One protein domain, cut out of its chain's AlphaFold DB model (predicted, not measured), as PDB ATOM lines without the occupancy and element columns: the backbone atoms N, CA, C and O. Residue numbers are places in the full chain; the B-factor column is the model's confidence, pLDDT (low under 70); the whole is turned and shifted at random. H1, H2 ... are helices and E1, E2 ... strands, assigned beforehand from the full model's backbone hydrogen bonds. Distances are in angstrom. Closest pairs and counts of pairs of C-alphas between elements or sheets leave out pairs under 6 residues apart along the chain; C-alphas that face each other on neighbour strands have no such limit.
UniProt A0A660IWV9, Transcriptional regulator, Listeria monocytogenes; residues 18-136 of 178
ATOM      1  N   VAL A  18     345.254 187.937 206.710       93.25
ATOM      2  CA  VAL A  18     345.171 188.995 205.702       93.25
ATOM      3  C   VAL A  18     344.463 188.417 204.484       93.25
ATOM      4  O   VAL A  18     344.829 187.364 203.971       93.25
ATOM      5  N   SER A  19     343.426 189.104 204.020       94.38
ATOM      6  CA  SER A  19     342.677 188.767 202.812       94.38
ATOM      7  C   SER A  19     342.763 189.936 201.850       94.38
ATOM      8  O   SER A  19     342.315 191.030 202.178       94.38
ATOM      9  N   ILE A  20     343.265 189.695 200.645       93.44
ATOM     10  CA  ILE A  20     343.429 190.718 199.614       93.44
ATOM     11  C   ILE A  20     342.839 190.232 198.294       93.44
ATOM     12  O   ILE A  20     342.915 189.047 197.966       93.44
ATOM     13  N   ASN A  21     342.208 191.131 197.545       94.31
ATOM     14  CA  ASN A  21     341.726 190.818 196.202       94.31
ATOM     15  C   ASN A  21     342.775 191.185 195.132       94.31
ATOM     16  O   ASN A  21     343.852 191.700 195.426       94.31
ATOM     17  N   MET A  22     342.451 190.936 193.863       93.94
ATOM     18  CA  MET A  22     343.372 191.188 192.747       93.94
ATOM     19  C   MET A  22     343.718 192.673 192.561       93.94
ATOM     20  O   MET A  22     344.814 192.977 192.104       93.94
ATOM     21  N   ALA A  23     342.805 193.594 192.880       94.38
ATOM     22  CA  ALA A  23     343.090 195.028 192.841       94.38
ATOM     23  C   ALA A  23     344.030 195.418 193.986       94.38
ATOM     24  O   ALA A  23     345.053 196.049 193.734       94.38
ATOM     25  N   GLY A  24     343.752 194.924 195.195       94.06
ATOM     26  CA  GLY A  24     344.592 195.153 196.366       94.06
ATOM     27  C   GLY A  24     346.009 194.624 196.182       94.06
ATOM     28  O   GLY A  24     346.950 195.289 196.588       94.06
ATOM     29  N   LEU A  25     346.193 193.475 195.518       95.25
ATOM     30  CA  LEU A  25     347.535 192.970 195.207       95.25
ATOM     31  C   LEU A  25     348.338 193.979 194.375       95.25
ATOM     32  O   LEU A  25     349.497 194.240 194.686       95.25
ATOM     33  N   LYS A  26     347.721 194.549 193.330       96.00
ATOM     34  CA  LYS A  26     348.376 195.554 192.486       96.00
ATOM     35  C   LYS A  26     348.723 196.801 193.289       96.00
ATOM     36  O   LYS A  26     349.877 197.212 193.299       96.00
ATOM     37  N   GLU A  27     347.734 197.343 194.000       94.88
ATOM     38  CA  GLU A  27     347.879 198.538 194.836       94.88
ATOM     39  C   GLU A  27     348.966 198.355 195.896       94.88
ATOM     40  O   GLU A  27     349.770 199.257 196.102       94.88
ATOM     41  N   LEU A  28     349.040 197.179 196.524       93.62
ATOM     42  CA  LEU A  28     350.048 196.862 197.529       93.62
ATOM     43  C   LEU A  28     351.455 196.858 196.931       93.62
ATOM     44  O   LEU A  28     352.357 197.480 197.484       93.62
ATOM     45  N   VAL A  29     351.643 196.169 195.802       95.94
ATOM     46  CA  VAL A  29     352.942 196.103 195.118       95.94
ATOM     47  C   VAL A  29     353.382 197.491 194.651       95.94
ATOM     48  O   VAL A  29     354.543 197.855 194.839       95.94
ATOM     49  N   ASP A  30     352.472 198.292 194.103       95.00
ATOM     50  CA  ASP A  30     352.782 199.660 193.683       95.00
ATOM     51  C   ASP A  30     353.082 200.573 194.884       95.00
ATOM     52  O   ASP A  30     354.046 201.339 194.848       95.00
ATOM     53  N   ALA A  31     352.330 200.447 195.984       91.81
ATOM     54  CA  ALA A  31     352.527 201.239 197.200       91.81
ATOM     55  C   ALA A  31     353.878 200.971 197.881       91.81
ATOM     56  O   ALA A  31     354.447 201.880 198.486       91.81
ATOM     57  N   VAL A  32     354.421 199.754 197.760       91.56
ATOM     58  CA  VAL A  32     355.772 199.427 198.251       91.56
ATOM     59  C   VAL A  32     356.885 199.769 197.246       91.56
ATOM     60  O   VAL A  32     358.057 199.501 197.515       91.56
ATOM     61  N   GLY A  33     356.544 200.381 196.106       92.62
ATOM     62  CA  GLY A  33     357.495 200.799 195.072       92.62
ATOM     63  C   GLY A  33     357.971 199.662 194.165       92.62
ATOM     64  O   GLY A  33     359.120 199.677 193.715       92.62
ATOM     65  N   GLY A  34     357.116 198.663 193.928       96.00
ATOM     66  CA  GLY A  34     357.435 197.446 193.185       96.00
ATOM     67  C   GLY A  34     358.239 196.437 194.006       96.00
ATOM     68  O   GLY A  34     358.821 196.758 195.044       96.00
ATOM     69  N   ILE A  35     358.300 195.196 193.527       97.12
ATOM     70  CA  ILE A  35     359.004 194.081 194.177       97.12
ATOM     71  C   ILE A  35     360.038 193.460 193.242       97.12
ATOM     72  O   ILE A  35     359.950 193.611 192.030       97.12
ATOM     73  N   GLU A  36     360.997 192.724 193.795       97.06
ATOM     74  CA  GLU A  36     361.899 191.875 193.013       97.06
ATOM     75  C   GLU A  36     361.598 190.405 193.303       97.06
ATOM     76  O   GLU A  36     361.446 190.019 194.464       97.06
ATOM     77  N   VAL A  37     361.539 189.589 192.252       96.56
ATOM     78  CA  VAL A  37     361.398 188.129 192.342       96.56
ATOM     79  C   VAL A  37     362.524 187.449 191.573       96.56
ATOM     80  O   VAL A  37     363.048 188.012 190.613       96.56
ATOM     81  N   ASP A  38     362.887 186.235 191.980       95.62
ATOM     82  CA  ASP A  38     363.789 185.379 191.207       95.62
ATOM     83  C   ASP A  38     362.964 184.380 190.390       95.62
ATOM     84  O   ASP A  38     362.312 183.481 190.935       95.62
ATOM     85  N   ASN A  39     362.910 184.615 189.083       95.69
ATOM     86  CA  ASN A  39     362.068 183.857 188.180       95.69
ATOM     87  C   ASN A  39     362.836 182.672 187.581       95.69
ATOM     88  O   ASN A  39     363.926 182.835 187.045       95.69
ATOM     89  N   GLU A  40     362.259 181.477 187.630       93.62
ATOM     90  CA  GLU A  40     362.977 180.242 187.268       93.62
ATOM     91  C   GLU A  40     362.671 179.747 185.854       93.62
ATOM     92  O   GLU A  40     363.401 178.917 185.315       93.62
ATOM     93  N   ILE A  41     361.621 180.279 185.226       94.19
ATOM     94  CA  ILE A  41     361.161 179.870 183.897       94.19
ATOM     95  C   ILE A  41     360.813 181.089 183.048       94.19
ATOM     96  O   ILE A  41     360.276 182.071 183.556       94.19
ATOM     97  N   THR A  42     361.097 181.030 181.747       96.12
ATOM     98  CA  THR A  42     360.658 182.074 180.813       96.12
ATOM     99  C   THR A  42     359.222 181.811 180.380       96.12
ATOM    100  O   THR A  42     358.928 180.703 179.937       96.12
ATOM    101  N   PHE A  43     358.348 182.813 180.472       96.25
ATOM    102  CA  PHE A  43     356.954 182.717 180.025       96.25
ATOM    103  C   PHE A  43     356.369 184.091 179.687       96.25
ATOM    104  O   PHE A  43     356.921 185.122 180.085       96.25
ATOM    105  N   SER A  44     355.221 184.092 179.008       96.38
ATOM    106  CA  SER A  44     354.482 185.309 178.664       96.38
ATOM    107  C   SER A  44     353.062 185.243 179.220       96.38
ATOM    108  O   SER A  44     352.309 184.329 178.913       96.38
ATOM    109  N   GLN A  45     352.645 186.228 180.016       96.62
ATOM    110  CA  GLN A  45     351.301 186.249 180.606       96.62
ATOM    111  C   GLN A  45     350.728 187.662 180.615       96.62
ATOM    112  O   GLN A  45     351.411 188.615 180.975       96.62
ATOM    113  N   ASP A  46     349.450 187.790 180.238       95.38
ATOM    114  CA  ASP A  46     348.692 189.053 180.241       95.38
ATOM    115  C   ASP A  46     349.420 190.213 179.511       95.38
ATOM    116  O   ASP A  46     349.262 191.377 179.868       95.38
ATOM    117  N   GLY A  47     350.207 189.903 178.470       96.19
ATOM    118  CA  GLY A  47     350.950 190.889 177.670       96.19
ATOM    119  C   GLY A  47     352.337 191.264 178.206       96.19
ATOM    120  O   GLY A  47     352.973 192.152 177.642       96.19
ATOM    121  N   PHE A  48     352.810 190.595 179.258       97.50
ATOM    122  CA  PHE A  48     354.151 190.767 179.817       97.50
ATOM    123  C   PHE A  48     355.012 189.529 179.587       97.50
ATOM    124  O   PHE A  48     354.525 188.405 179.706       97.50
ATOM    125  N   ASP A  49     356.301 189.751 179.336       96.94
ATOM    126  CA  ASP A  49     357.309 188.701 179.226       96.94
ATOM    127  C   ASP A  49     358.152 188.646 180.502       96.94
ATOM    128  O   ASP A  49     358.694 189.658 180.955       96.94
ATOM    129  N   PHE A  50     358.288 187.451 181.068       97.25
ATOM    130  CA  PHE A  50     359.078 187.195 182.266       97.25
ATOM    131  C   PHE A  50     360.246 186.295 181.888       97.25
ATOM    132  O   PHE A  50     360.045 185.131 181.558       97.25
ATOM    133  N   ALA A  51     361.467 186.826 181.914       96.12
ATOM    134  CA  ALA A  51     362.680 186.054 181.653       96.12
ATOM    135  C   ALA A  51     363.176 185.348 182.923       96.12
ATOM    136  O   ALA A  51     362.831 185.742 184.037       96.12
ATOM    137  N   ILE A  52     364.007 184.317 182.756       96.94
ATOM    138  CA  ILE A  52     364.725 183.682 183.870       96.94
ATOM    139  C   ILE A  52     365.657 184.695 184.552       96.94
ATOM    140  O   ILE A  52     366.359 185.461 183.887       96.94
ATOM    141  N   GLY A  53     365.701 184.636 185.880       97.06
ATOM    142  CA  GLY A  53     366.529 185.448 186.758       97.06
ATOM    143  C   GLY A  53     365.744 186.521 187.509       97.06
ATOM    144  O   GLY A  53     364.508 186.560 187.522       97.06
ATOM    145  N   ARG A  54     366.490 187.425 188.149       96.75
ATOM    146  CA  ARG A  54     365.911 188.516 188.937       96.75
ATOM    147  C   ARG A  54     365.131 189.482 188.057       96.75
ATOM    148  O   ARG A  54     365.692 190.087 187.146       96.75
ATOM    149  N   THR A  55     363.861 189.662 188.388       94.75
ATOM    150  CA  THR A  55     362.936 190.543 187.675       94.75
ATOM    151  C   THR A  55     362.251 191.480 188.661       94.75
ATOM    152  O   THR A  55     361.765 191.046 189.706       94.75
ATOM    153  N   SER A  56     362.204 192.768 188.318       97.19
ATOM    154  CA  SER A  56     361.411 193.762 189.043       97.19
ATOM    155  C   SER A  56     359.981 193.778 188.506       97.19
ATOM    156  O   SER A  56     359.781 193.777 187.292       97.19
ATOM    157  N   LEU A  57     359.004 193.789 189.409       98.38
ATOM    158  CA  LEU A  57     357.580 193.746 189.107       98.38
ATOM    159  C   LEU A  57     356.872 194.946 189.740       98.38
ATOM    160  O   LEU A  57     356.949 195.154 190.954       98.38
ATOM    161  N   ASN A  58     356.136 195.700 188.926       98.19
ATOM    162  CA  ASN A  58     355.074 196.588 189.407       98.19
ATOM    163  C   ASN A  58     353.778 195.796 189.683       98.19
ATOM    164  O   ASN A  58     353.739 194.575 189.509       98.19
ATOM    165  N   GLY A  59     352.711 196.472 190.106       97.75
ATOM    166  CA  GLY A  59     351.441 195.841 190.455       97.75
ATOM    167  C   GLY A  59     350.839 195.004 189.329       97.75
ATOM    168  O   GLY A  59     350.472 193.848 189.549       97.75
ATOM    169  N   GLU A  60     350.771 195.538 188.109       98.25
ATOM    170  CA  GLU A  60     350.221 194.811 186.955       98.25
ATOM    171  C   GLU A  60     351.058 193.582 186.593       98.25
ATOM    172  O   GLU A  60     350.506 192.498 186.392       98.25
ATOM    173  N   GLN A  61     352.385 193.726 186.591       98.44
ATOM    174  CA  GLN A  61     353.312 192.630 186.329       98.44
ATOM    175  C   GLN A  61     353.244 191.558 187.420       98.44
ATOM    176  O   GLN A  61     353.241 190.375 187.099       98.44
ATOM    177  N   ALA A  62     353.135 191.938 188.695       98.19
ATOM    178  CA  ALA A  62     352.972 190.998 189.804       98.19
ATOM    179  C   ALA A  62     351.651 190.224 189.700       98.19
ATOM    180  O   ALA A  62     351.622 189.006 189.892       98.19
ATOM    181  N   LEU A  63     350.562 190.899 189.328       97.81
ATOM    182  CA  LEU A  63     349.287 190.235 189.086       97.81
ATOM    183  C   LEU A  63     349.391 189.237 187.922       97.81
ATOM    184  O   LEU A  63     348.977 188.089 188.084       97.81
ATOM    185  N   ALA A  64     349.973 189.634 186.788       97.81
ATOM    186  CA  ALA A  64     350.199 188.747 185.647       97.81
ATOM    187  C   ALA A  64     351.083 187.542 186.028       97.81
ATOM    188  O   ALA A  64     350.702 186.390 185.816       97.81
ATOM    189  N   TYR A  65     352.202 187.793 186.710       97.62
ATOM    190  CA  TYR A  65     353.126 186.778 187.217       97.62
ATOM    191  C   TYR A  65     352.432 185.739 188.116       97.62
ATOM    192  O   TYR A  65     352.678 184.536 188.007       97.62
ATOM    193  N   SER A  66     351.506 186.187 188.973       96.44
ATOM    194  CA  SER A  66     350.754 185.329 189.902       96.44
ATOM    195  C   SER A  66     349.710 184.420 189.235       96.44
ATOM    196  O   SER A  66     349.249 183.452 189.847       96.44
ATOM    197  N   ARG A  67     349.298 184.740 188.001       96.06
ATOM    198  CA  ARG A  67     348.183 184.081 187.299       96.06
ATOM    199  C   ARG A  67     348.618 182.935 186.407       96.06
ATOM    200  O   ARG A  67     347.835 181.994 186.240       96.06
ATOM    201  N   MET A  68     349.834 183.010 185.864       95.19
ATOM    202  CA  MET A  68     350.352 181.993 184.954       95.19
ATOM    203  C   MET A  68     350.264 180.609 185.612       95.19
ATOM    204  O   MET A  68     350.535 180.457 186.807       95.19
ATOM    205  N   ARG A  69     349.805 179.613 184.851       92.88
ATOM    206  CA  ARG A  69     349.637 178.222 185.308       92.88
ATOM    207  C   ARG A  69     350.093 177.208 184.267       92.88
ATOM    208  O   ARG A  69     350.738 176.238 184.623       92.88
ATOM    209  N   TYR A  70     349.684 177.379 183.012       89.19
ATOM    210  CA  TYR A  70     349.776 176.317 182.003       89.19
ATOM    211  C   TYR A  70     351.161 176.166 181.370       89.19
ATOM    212  O   TYR A  70     351.482 175.083 180.897       89.19
ATOM    213  N   GLU A  71     351.965 177.226 181.367       87.88
ATOM    214  CA  GLU A  71     353.360 177.183 180.906       87.88
ATOM    215  C   GLU A  71     354.317 176.694 182.000       87.88
ATOM    216  O   GLU A  71     355.483 176.415 181.732       87.88
ATOM    217  N   ASP A  72     353.827 176.569 183.234       92.00
ATOM    218  CA  ASP A  72     354.606 176.090 184.363       92.00
ATOM    219  C   ASP A  72     354.680 174.555 184.335       92.00
ATOM    220  O   ASP A  72     353.629 173.902 184.371       92.00
ATOM    221  N   PRO A  73     355.878 173.940 184.316       92.50
ATOM    222  CA  PRO A  73     356.005 172.484 184.364       92.50
ATOM    223  C   PRO A  73     355.423 171.886 185.654       92.50
ATOM    224  O   PRO A  73     354.998 170.731 185.649       92.50
ATOM    225  N   ASN A  74     355.338 172.674 186.732       92.06
ATOM    226  CA  ASN A  74     354.717 172.287 187.999       92.06
ATOM    227  C   ASN A  74     353.239 172.720 188.087       92.06
ATOM    228  O   ASN A  74     352.587 172.555 189.122       92.06
ATOM    229  N   GLY A  75     352.680 173.284 187.013       92.88
ATOM    230  CA  GLY A  75     351.279 173.667 186.903       92.88
ATOM    231  C   GLY A  75     350.818 174.612 188.015       92.88
ATOM    232  O   GLY A  75     351.319 175.723 188.186       92.88
ATOM    233  N   ASP A  76     349.810 174.180 188.779       94.00
ATOM    234  CA  ASP A  76     349.297 174.983 189.895       94.00
ATOM    235  C   ASP A  76     350.286 175.090 191.064       94.00
ATOM    236  O   ASP A  76     350.310 176.112 191.746       94.00
ATOM    237  N   TYR A  77     351.137 174.081 191.268       94.81
ATOM    238  CA  TYR A  77     352.127 174.117 192.339       94.81
ATOM    239  C   TYR A  77     353.163 175.217 192.093       94.81
ATOM    240  O   TYR A  77     353.403 176.030 192.986       94.81
ATOM    241  N   GLY A  78     353.664 175.334 190.860       95.62
ATOM    242  CA  GLY A  78     354.545 176.439 190.467       95.62
ATOM    243  C   GLY A  78     353.844 177.805 190.505       95.62
ATOM    244  O   GLY A  78     354.439 178.817 190.878       95.62
ATOM    245  N   ARG A  79     352.526 177.851 190.256       96.31
ATOM    246  CA  ARG A  79     351.732 179.075 190.471       96.31
ATOM    247  C   ARG A  79     351.693 179.519 191.923       96.31
ATOM    248  O   ARG A  79     351.908 180.699 192.202       96.31
ATOM    249  N   GLN A  80     351.428 178.598 192.835       95.44
ATOM    250  CA  GLN A  80     351.444 178.885 194.265       95.44
ATOM    251  C   GLN A  80     352.854 179.288 194.735       95.44
ATOM    252  O   GLN A  80     352.990 180.201 195.546       95.44
ATOM    253  N   GLU A  81     353.913 178.690 194.181       95.38
ATOM    254  CA  GLU A  81     355.297 179.105 194.445       95.38
ATOM    255  C   GLU A  81     355.560 180.557 194.024       95.38
ATOM    256  O   GLU A  81     356.054 181.362 194.816       95.38
ATOM    257  N   ARG A  82     355.146 180.945 192.817       96.06
ATOM    258  CA  ARG A  82     355.245 182.334 192.346       96.06
ATOM    259  C   ARG A  82     354.451 183.311 193.209       96.06
ATOM    260  O   ARG A  82     354.921 184.418 193.469       96.06
ATOM    261  N   GLN A  83     353.284 182.903 193.704       96.44
ATOM    262  CA  GLN A  83     352.519 183.691 194.673       96.44
ATOM    263  C   GLN A  83     353.291 183.875 195.990       96.44
ATOM    264  O   GLN A  83     353.338 184.993 196.502       96.44
ATOM    265  N   ARG A  84     353.979 182.841 196.501       95.19
ATOM    266  CA  ARG A  84     354.872 182.979 197.668       95.19
ATOM    267  C   ARG A  84     356.042 183.926 197.388       95.19
ATOM    268  O   ARG A  84     356.330 184.776 198.226       95.19
ATOM    269  N   LYS A  85     356.660 183.864 196.199       95.56
ATOM    270  CA  LYS A  85     357.728 184.801 195.784       95.56
ATOM    271  C   LYS A  85     357.257 186.260 195.800       95.56
ATOM    272  O   LYS A  85     357.993 187.134 196.252       95.56
ATOM    273  N   ILE A  86     356.019 186.522 195.373       96.81
ATOM    274  CA  ILE A  86     355.410 187.857 195.471       96.81
ATOM    275  C   ILE A  86     355.261 188.288 196.934       96.81
ATOM    276  O   ILE A  86     355.679 189.391 197.282       96.81
ATOM    277  N   VAL A  87     354.709 187.426 197.796       94.31
ATOM    278  CA  VAL A  87     354.541 187.722 199.231       94.31
ATOM    279  C   VAL A  87     355.889 188.017 199.892       94.31
ATOM    280  O   VAL A  87     356.016 189.019 200.594       94.31
ATOM    281  N   GLU A  88     356.925 187.220 199.616       93.19
ATOM    282  CA  GLU A  88     358.278 187.497 200.106       93.19
ATOM    283  C   GLU A  88     358.824 188.837 199.609       93.19
ATOM    284  O   GLU A  88     359.430 189.580 200.383       93.19
ATOM    285  N   GLY A  89     358.628 189.153 198.325       94.00
ATOM    286  CA  GLY A  89     359.051 190.420 197.734       94.00
ATOM    287  C   GLY A  89     358.399 191.619 198.423       94.00
ATOM    288  O   GLY A  89     359.090 192.582 198.764       94.00
ATOM    289  N   ILE A  90     357.095 191.529 198.703       92.19
ATOM    290  CA  ILE A  90     356.344 192.553 199.442       92.19
ATOM    291  C   ILE A  90     356.917 192.709 200.852       92.19
ATOM    292  O   ILE A  90     357.252 193.822 201.253       92.19
ATOM    293  N   VAL A  91     357.095 191.610 201.591       89.06
ATOM    294  CA  VAL A  91     357.636 191.649 202.958       89.06
ATOM    295  C   VAL A  91     359.039 192.260 202.981       89.06
ATOM    296  O   VAL A  91     359.308 193.154 203.783       89.06
ATOM    297  N   LYS A  92     359.929 191.853 202.067       88.88
ATOM    298  CA  LYS A  92     361.283 192.420 201.947       88.88
ATOM    299  C   LYS A  92     361.240 193.924 201.683       88.88
ATOM    300  O   LYS A  92     362.004 194.663 202.304       88.88
ATOM    301  N   LYS A  93     360.338 194.387 200.812       89.19
ATOM    302  CA  LYS A  93     360.156 195.817 200.537       89.19
ATOM    303  C   LYS A  93     359.653 196.565 201.762       89.19
ATOM    304  O   LYS A  93     360.304 197.525 202.165       89.19
ATOM    305  N   VAL A  94     358.598 196.082 202.415       84.88
ATOM    306  CA  VAL A  94     358.052 196.681 203.646       84.88
ATOM    307  C   VAL A  94     359.124 196.808 204.733       84.88
ATOM    308  O   VAL A  94     359.262 197.870 205.330       84.88
ATOM    309  N   LEU A  95     359.943 195.771 204.948       81.44
ATOM    310  CA  LEU A  95     361.018 195.785 205.951       81.44
ATOM    311  C   LEU A  95     362.238 196.631 205.550       81.44
ATOM    312  O   LEU A  95     363.096 196.884 206.399       81.44
ATOM    313  N   SER A  96     362.367 197.009 204.274       81.69
ATOM    314  CA  SER A  96     363.445 197.873 203.769       81.69
ATOM    315  C   SER A  96     363.111 199.362 203.858       81.69
ATOM    316  O   SER A  96     364.023 200.183 203.927       81.69
ATOM    317  N   LEU A  97     361.820 199.705 203.864       73.88
ATOM    318  CA  LEU A  97     361.354 201.074 204.035       73.88
ATOM    319  C   LEU A  97     361.644 201.545 205.467       73.88
ATOM    320  O   LEU A  97     361.646 200.749 206.409       73.88
ATOM    321  N   ASP A  98     361.830 202.854 205.646       66.56
ATOM    322  CA  ASP A  98     361.845 203.479 206.969       66.56
ATOM    323  C   ASP A  98     360.438 203.350 207.589       66.56
ATOM    324  O   ASP A  98     359.553 204.190 207.412       66.56
ATOM    325  N   GLY A  99     360.211 202.214 208.255       58.53
ATOM    326  CA  GLY A  99     358.896 201.592 208.442       58.53
ATOM    327  C   GLY A  99     357.862 202.352 209.274       58.53
ATOM    328  O   GLY A  99     356.728 201.902 209.365       58.53
ATOM    329  N   ILE A 100     358.200 203.498 209.870       59.69
ATOM    330  CA  ILE A 100     357.241 204.269 210.681       59.69
ATOM    331  C   ILE A 100     356.397 205.218 209.819       59.69
ATOM    332  O   ILE A 100     355.219 205.402 210.110       59.69
ATOM    333  N   THR A 101     356.946 205.816 208.759       67.00
ATOM    334  CA  THR A 101     356.223 206.846 207.985       67.00
ATOM    335  C   THR A 101     355.486 206.292 206.770       67.00
ATOM    336  O   THR A 101     354.424 206.804 206.430       67.00
ATOM    337  N   GLN A 102     355.997 205.233 206.135       72.75
ATOM    338  CA  GLN A 102     355.417 204.707 204.891       72.75
ATOM    339  C   GLN A 102     354.313 203.659 205.096       72.75
ATOM    340  O   GLN A 102     353.545 203.403 204.170       72.75
ATOM    341  N   TYR A 103     354.174 203.085 206.299       75.25
ATOM    342  CA  TYR A 103     353.157 202.055 206.552       75.25
ATOM    343  C   TYR A 103     351.731 202.599 206.361       75.25
ATOM    344  O   TYR A 103     350.899 201.930 205.758       75.25
ATOM    345  N   GLN A 104     351.458 203.829 206.822       78.00
ATOM    346  CA  GLN A 104     350.129 204.431 206.712       78.00
ATOM    347  C   GLN A 104     349.766 204.671 205.247       78.00
ATOM    348  O   GLN A 104     348.628 204.439 204.854       78.00
ATOM    349  N   THR A 105     350.737 205.088 204.430       82.12
ATOM    350  CA  THR A 105     350.562 205.232 202.980       82.12
ATOM    351  C   THR A 105     350.169 203.900 202.348       82.12
ATOM    352  O   THR A 105     349.214 203.857 201.577       82.12
ATOM    353  N   ILE A 106     350.857 202.812 202.713       84.19
ATOM    354  CA  ILE A 106     350.569 201.466 202.202       84.19
ATOM    355  C   ILE A 106     349.180 201.001 202.645       84.19
ATOM    356  O   ILE A 106     348.392 200.582 201.803       84.19
ATOM    357  N   LEU A 107     348.851 201.110 203.937       82.75
ATOM    358  CA  LEU A 107     347.542 200.695 204.448       82.75
ATOM    359  C   LEU A 107     346.402 201.487 203.814       82.75
ATOM    360  O   LEU A 107     345.415 200.888 203.400       82.75
ATOM    361  N   ASN A 108     346.554 202.805 203.677       86.38
ATOM    362  CA  ASN A 108     345.554 203.650 203.027       86.38
ATOM    363  C   ASN A 108     345.379 203.283 201.547       86.38
ATOM    364  O   ASN A 108     344.268 203.351 201.030       86.38
ATOM    365  N   ALA A 109     346.459 202.893 200.860       86.31
ATOM    366  CA  ALA A 109     346.395 202.493 199.458       86.31
ATOM    367  C   ALA A 109     345.585 201.204 199.256       86.31
ATOM    368  O   ALA A 109     344.905 201.079 198.244       86.31
ATOM    369  N   VAL A 110     345.635 200.272 200.214       86.12
ATOM    370  CA  VAL A 110     345.012 198.942 200.087       86.12
ATOM    371  C   VAL A 110     343.737 198.772 200.914       86.12
ATOM    372  O   VAL A 110     343.108 197.719 200.841       86.12
ATOM    373  N   GLU A 111     343.331 199.783 201.689       88.25
ATOM    374  CA  GLU A 111     342.240 199.722 202.677       88.25
ATOM    375  C   GLU A 111     340.934 199.155 202.100       88.25
ATOM    376  O   GLU A 111     340.280 198.318 202.718       88.25
ATOM    377  N   GLN A 112     340.561 199.565 200.885       91.56
ATOM    378  CA  GLN A 112     339.311 199.133 200.247       91.56
ATOM    379  C   GLN A 112     339.371 197.691 199.713       91.56
ATOM    380  O   GLN A 112     338.334 197.066 199.481       91.56
ATOM    381  N   ASN A 113     340.578 197.155 199.515       93.19
ATOM    382  CA  ASN A 113     340.826 195.880 198.843       93.19
ATOM    383  C   ASN A 113     341.516 194.832 199.732       93.19
ATOM    384  O   ASN A 113     341.733 193.700 199.282       93.19
ATOM    385  N   MET A 114     341.809 195.185 200.985       92.44
ATOM    386  CA  MET A 114     342.415 194.336 202.003       92.44
ATOM    387  C   MET A 114     341.516 194.256 203.243       92.44
ATOM    388  O   MET A 114     340.906 195.231 203.666       92.44
ATOM    389  N   LYS A 115     341.449 193.076 203.859       93.44
ATOM    390  CA  LYS A 115     340.837 192.856 205.171       93.44
ATOM    391  C   LYS A 115     341.816 192.120 206.065       93.44
ATOM    392  O   LYS A 115     342.453 191.173 205.616       93.44
ATOM    393  N   THR A 116     341.876 192.513 207.324       93.12
ATOM    394  CA  THR A 116     342.682 191.855 208.350       93.12
ATOM    395  C   THR A 116     342.056 192.100 209.715       93.12
ATOM    396  O   THR A 116     341.322 193.075 209.888       93.12
ATOM    397  N   ASP A 117     342.302 191.194 210.650       94.38
ATOM    398  CA  ASP A 117     342.002 191.350 212.072       94.38
ATOM    399  C   ASP A 117     343.202 191.859 212.882       94.38
ATOM    400  O   ASP A 117     343.053 192.161 214.064       94.38
ATOM    401  N   MET A 118     344.370 192.000 212.248       92.38
ATOM    402  CA  MET A 118     345.549 192.580 212.872       92.38
ATOM    403  C   MET A 118     345.302 194.041 213.233       92.38
ATOM    404  O   MET A 118     344.946 194.864 212.382       92.38
ATOM    405  N   SER A 119     345.562 194.385 214.490       90.94
ATOM    406  CA  SER A 119     345.643 195.776 214.909       90.94
ATOM    407  C   SER A 119     346.927 196.426 214.386       90.94
ATOM    408  O   SER A 119     347.880 195.764 213.962       90.94
ATOM    409  N   PHE A 120     346.985 197.755 214.451       83.50
ATOM    410  CA  PHE A 120     348.214 198.475 214.127       83.50
ATOM    411  C   PHE A 120     349.391 198.048 215.022       83.50
ATOM    412  O   PHE A 120     350.520 197.918 214.544       83.50
ATOM    413  N   ASP A 121     349.132 197.793 216.306       87.81
ATOM    414  CA  ASP A 121     350.166 197.363 217.243       87.81
ATOM    415  C   ASP A 121     350.687 195.954 216.915       87.81
ATOM    416  O   ASP A 121     351.890 195.712 217.044       87.81
ATOM    417  N   ASP A 122     349.840 195.058 216.396       91.00
ATOM    418  CA  ASP A 122     350.263 193.731 215.919       91.00
ATOM    419  C   ASP A 122     351.189 193.861 214.704       91.00
ATOM    420  O   ASP A 122     352.279 193.286 214.669       91.00
ATOM    421  N   MET A 123     350.811 194.693 213.726       85.69
ATOM    422  CA  MET A 123     351.641 194.958 212.542       85.69
ATOM    423  C   MET A 123     352.992 195.570 212.924       85.69
ATOM    424  O   MET A 123     354.038 195.164 212.413       85.69
ATOM    425  N   ARG A 124     352.988 196.528 213.858       82.44
ATOM    426  CA  ARG A 124     354.204 197.137 214.401       82.44
ATOM    427  C   ARG A 124     355.073 196.092 215.103       82.44
ATOM    428  O   ARG A 124     356.290 196.077 214.912       82.44
ATOM    429  N   THR A 125     354.461 195.211 215.888       87.94
ATOM    430  CA  THR A 125     355.150 194.119 216.581       87.94
ATOM    431  C   THR A 125     355.831 193.189 215.582       87.94
ATOM    432  O   THR A 125     357.027 192.934 215.725       87.94
ATOM    433  N   LEU A 126     355.144 192.764 214.516       86.62
ATOM    434  CA  LEU A 126     355.759 191.958 213.455       86.62
ATOM    435  C   LEU A 126     356.931 192.684 212.777       86.62
ATOM    436  O   LEU A 126     358.009 192.110 212.617       86.62
ATOM    437  N   ALA A 127     356.749 193.956 212.416       80.06
ATOM    438  CA  ALA A 127     357.750 194.721 211.673       80.06
ATOM    439  C   ALA A 127     359.048 194.962 212.460       80.06
ATOM    440  O   ALA A 127     360.132 194.945 211.873       80.06
ATOM    441  N   PHE A 128     358.959 195.191 213.775       82.69
ATOM    442  CA  PHE A 128     360.124 195.538 214.598       82.69
ATOM    443  C   PHE A 128     360.663 194.368 215.422       82.69
ATOM    444  O   PHE A 128     361.881 194.206 215.497       82.69
ATOM    445  N   ASN A 129     359.793 193.533 215.995       89.25
ATOM    446  CA  ASN A 129     360.212 192.460 216.901       89.25
ATOM    447  C   ASN A 129     360.471 191.141 216.161       89.25
ATOM    448  O   ASN A 129     361.282 190.342 216.622       89.25
ATOM    449  N   TYR A 130     359.841 190.932 215.000       87.75
ATOM    450  CA  TYR A 130     359.975 189.706 214.201       87.75
ATOM    451  C   TYR A 130     360.739 189.913 212.885       87.75
ATOM    452  O   TYR A 130     360.826 189.002 212.065       87.75
ATOM    453  N   ARG A 131     361.375 191.077 212.685       84.62
ATOM    454  CA  ARG A 131     362.143 191.398 211.465       84.62
ATOM    455  C   ARG A 131     363.172 190.330 211.084       84.62
ATOM    456  O   ARG A 131     363.382 190.079 209.900       84.62
ATOM    457  N   SER A 132     363.828 189.720 212.071       88.25
ATOM    458  CA  SER A 132     364.827 188.667 211.856       88.25
ATOM    459  C   SER A 132     364.221 187.377 211.301       88.25
ATOM    460  O   SER A 132     364.875 186.717 210.498       88.25
ATOM    461  N   ALA A 133     362.975 187.042 211.654       88.38
ATOM    462  CA  ALA A 133     362.294 185.849 211.151       88.38
ATOM    463  C   ALA A 133     362.131 185.891 209.622       88.38
ATOM    464  O   ALA A 133     362.242 184.873 208.948       88.38
ATOM    465  N   PHE A 134     361.981 187.087 209.049       84.12
ATOM    466  CA  PHE A 134     361.858 187.280 207.602       84.12
ATOM    467  C   PHE A 134     363.189 187.218 206.834       84.12
ATOM    468  O   PHE A 134     363.191 187.319 205.607       84.12
ATOM    469  N   GLN A 135     364.331 187.048 207.514       84.12
ATOM    470  CA  GLN A 135     365.629 186.858 206.849       84.12
ATOM    471  C   GLN A 135     365.808 185.438 206.309       84.12
ATOM    472  O   GLN A 135     366.565 185.226 205.366       84.12
ATOM    473  N   THR A 136     365.148 184.454 206.918       87.56
ATOM    474  CA  THR A 136     365.194 183.053 206.492       87.56
ATOM    475  C   THR A 136     363.777 182.518 206.450       87.56
ATOM    476  O   THR A 136     363.219 182.126 207.468       87.56
TER     477      THR A 136
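What this domain is: This is residues 18 to 136 of the 178 residues of the protein "Transcriptional regulator" of Listeria monocytogenes (UniProt A0A660IWV9). A ribbon of two strand pairs, E2 with E5 and the hairpin of E3 and E4 at its tip, bends round the helix H2, and the long helix H3 runs past H2 and E2 toward the other end of the domain. There H4 packs on H1, which also packs on H2; the small strand pair of E1 and E6 lies by the start of H1, and H5 lies beyond the last turns of H3. The printed part has 119 residues with five named helices and six named strands, in the order E1 H1 E2 E3 E4 E5 H2 H3 H4 E6 H5, and its class is mixed, helices and strands. The strands form three antiparallel sheets of two. The whole is compact, with a radius of gyration of the C-alphas of 14.7 A and spans of 42 by 31 by 22 A.

Where its parts are: E1, residues 18 to 20, begins at C-alpha 18, (345.171, 188.995, 205.702). H1 is residues 22 to 31, 14.3 A long. E2 is residues 35 to 39, 12.2 A, E3 43 to 45, E4 48 to 50, and E5 53 to 57, 12.4 A. H2, residues 59 to 67, measures 12.6 A. H3, residues 76 to 96, measures 30.3 A and begins at C-alpha 76, (349.297, 174.983, 189.895). H4 is residues 102 to 110, E6 114 to 116, and H5 120 to 129, ending at C-alpha 129, (360.212, 192.460, 216.901).

How they stand to each other: H1 touches H2, closest C-alphas Lys 26 and Gly 59 at 3.7 A, at a steep tilt of 44 degrees, opposite ways. H1 also touches H4, closest C-alphas Gly 24 and Val 110 at 5.3 A, at a shallow tilt of 23 degrees. H2 and H3 form a helical hairpin; H3 touches H2 with residues 79 to 86 alone, closest C-alphas Ser 66 and Gln 83 at 5.3 A. In E1 and E6, N 19 and O 115 are 2.8 A apart, within hydrogen-bond range; in E2 and E5, N 37 and O 55 are at 2.9 A; in the hairpin E3 and E4, N 45 and O 48 are at 2.9 A. The closest C-alphas of E2 and H3 are Ile 35 and Gly 89, 5.1 A; those of E3 and H2 are Gln 45 and Ala 64, 5.7 A. H5 is close to H3 but not clearly touching, closest C-alphas Leu 95 and Ala 127 at 6.7 A, and about perpendicular at 86 degrees. Every O i to N i+4 pair is within range in H2, H3, H4 and H5, and 5 of 6 in H1.

The domain as a whole: The C-alphas farthest apart, Pro 73 and Thr 101, are 41.7 A apart. The printed part has no cut and no long link. The mean pLDDT of the printed part is 90.9; residues 98 to 101 are under 70.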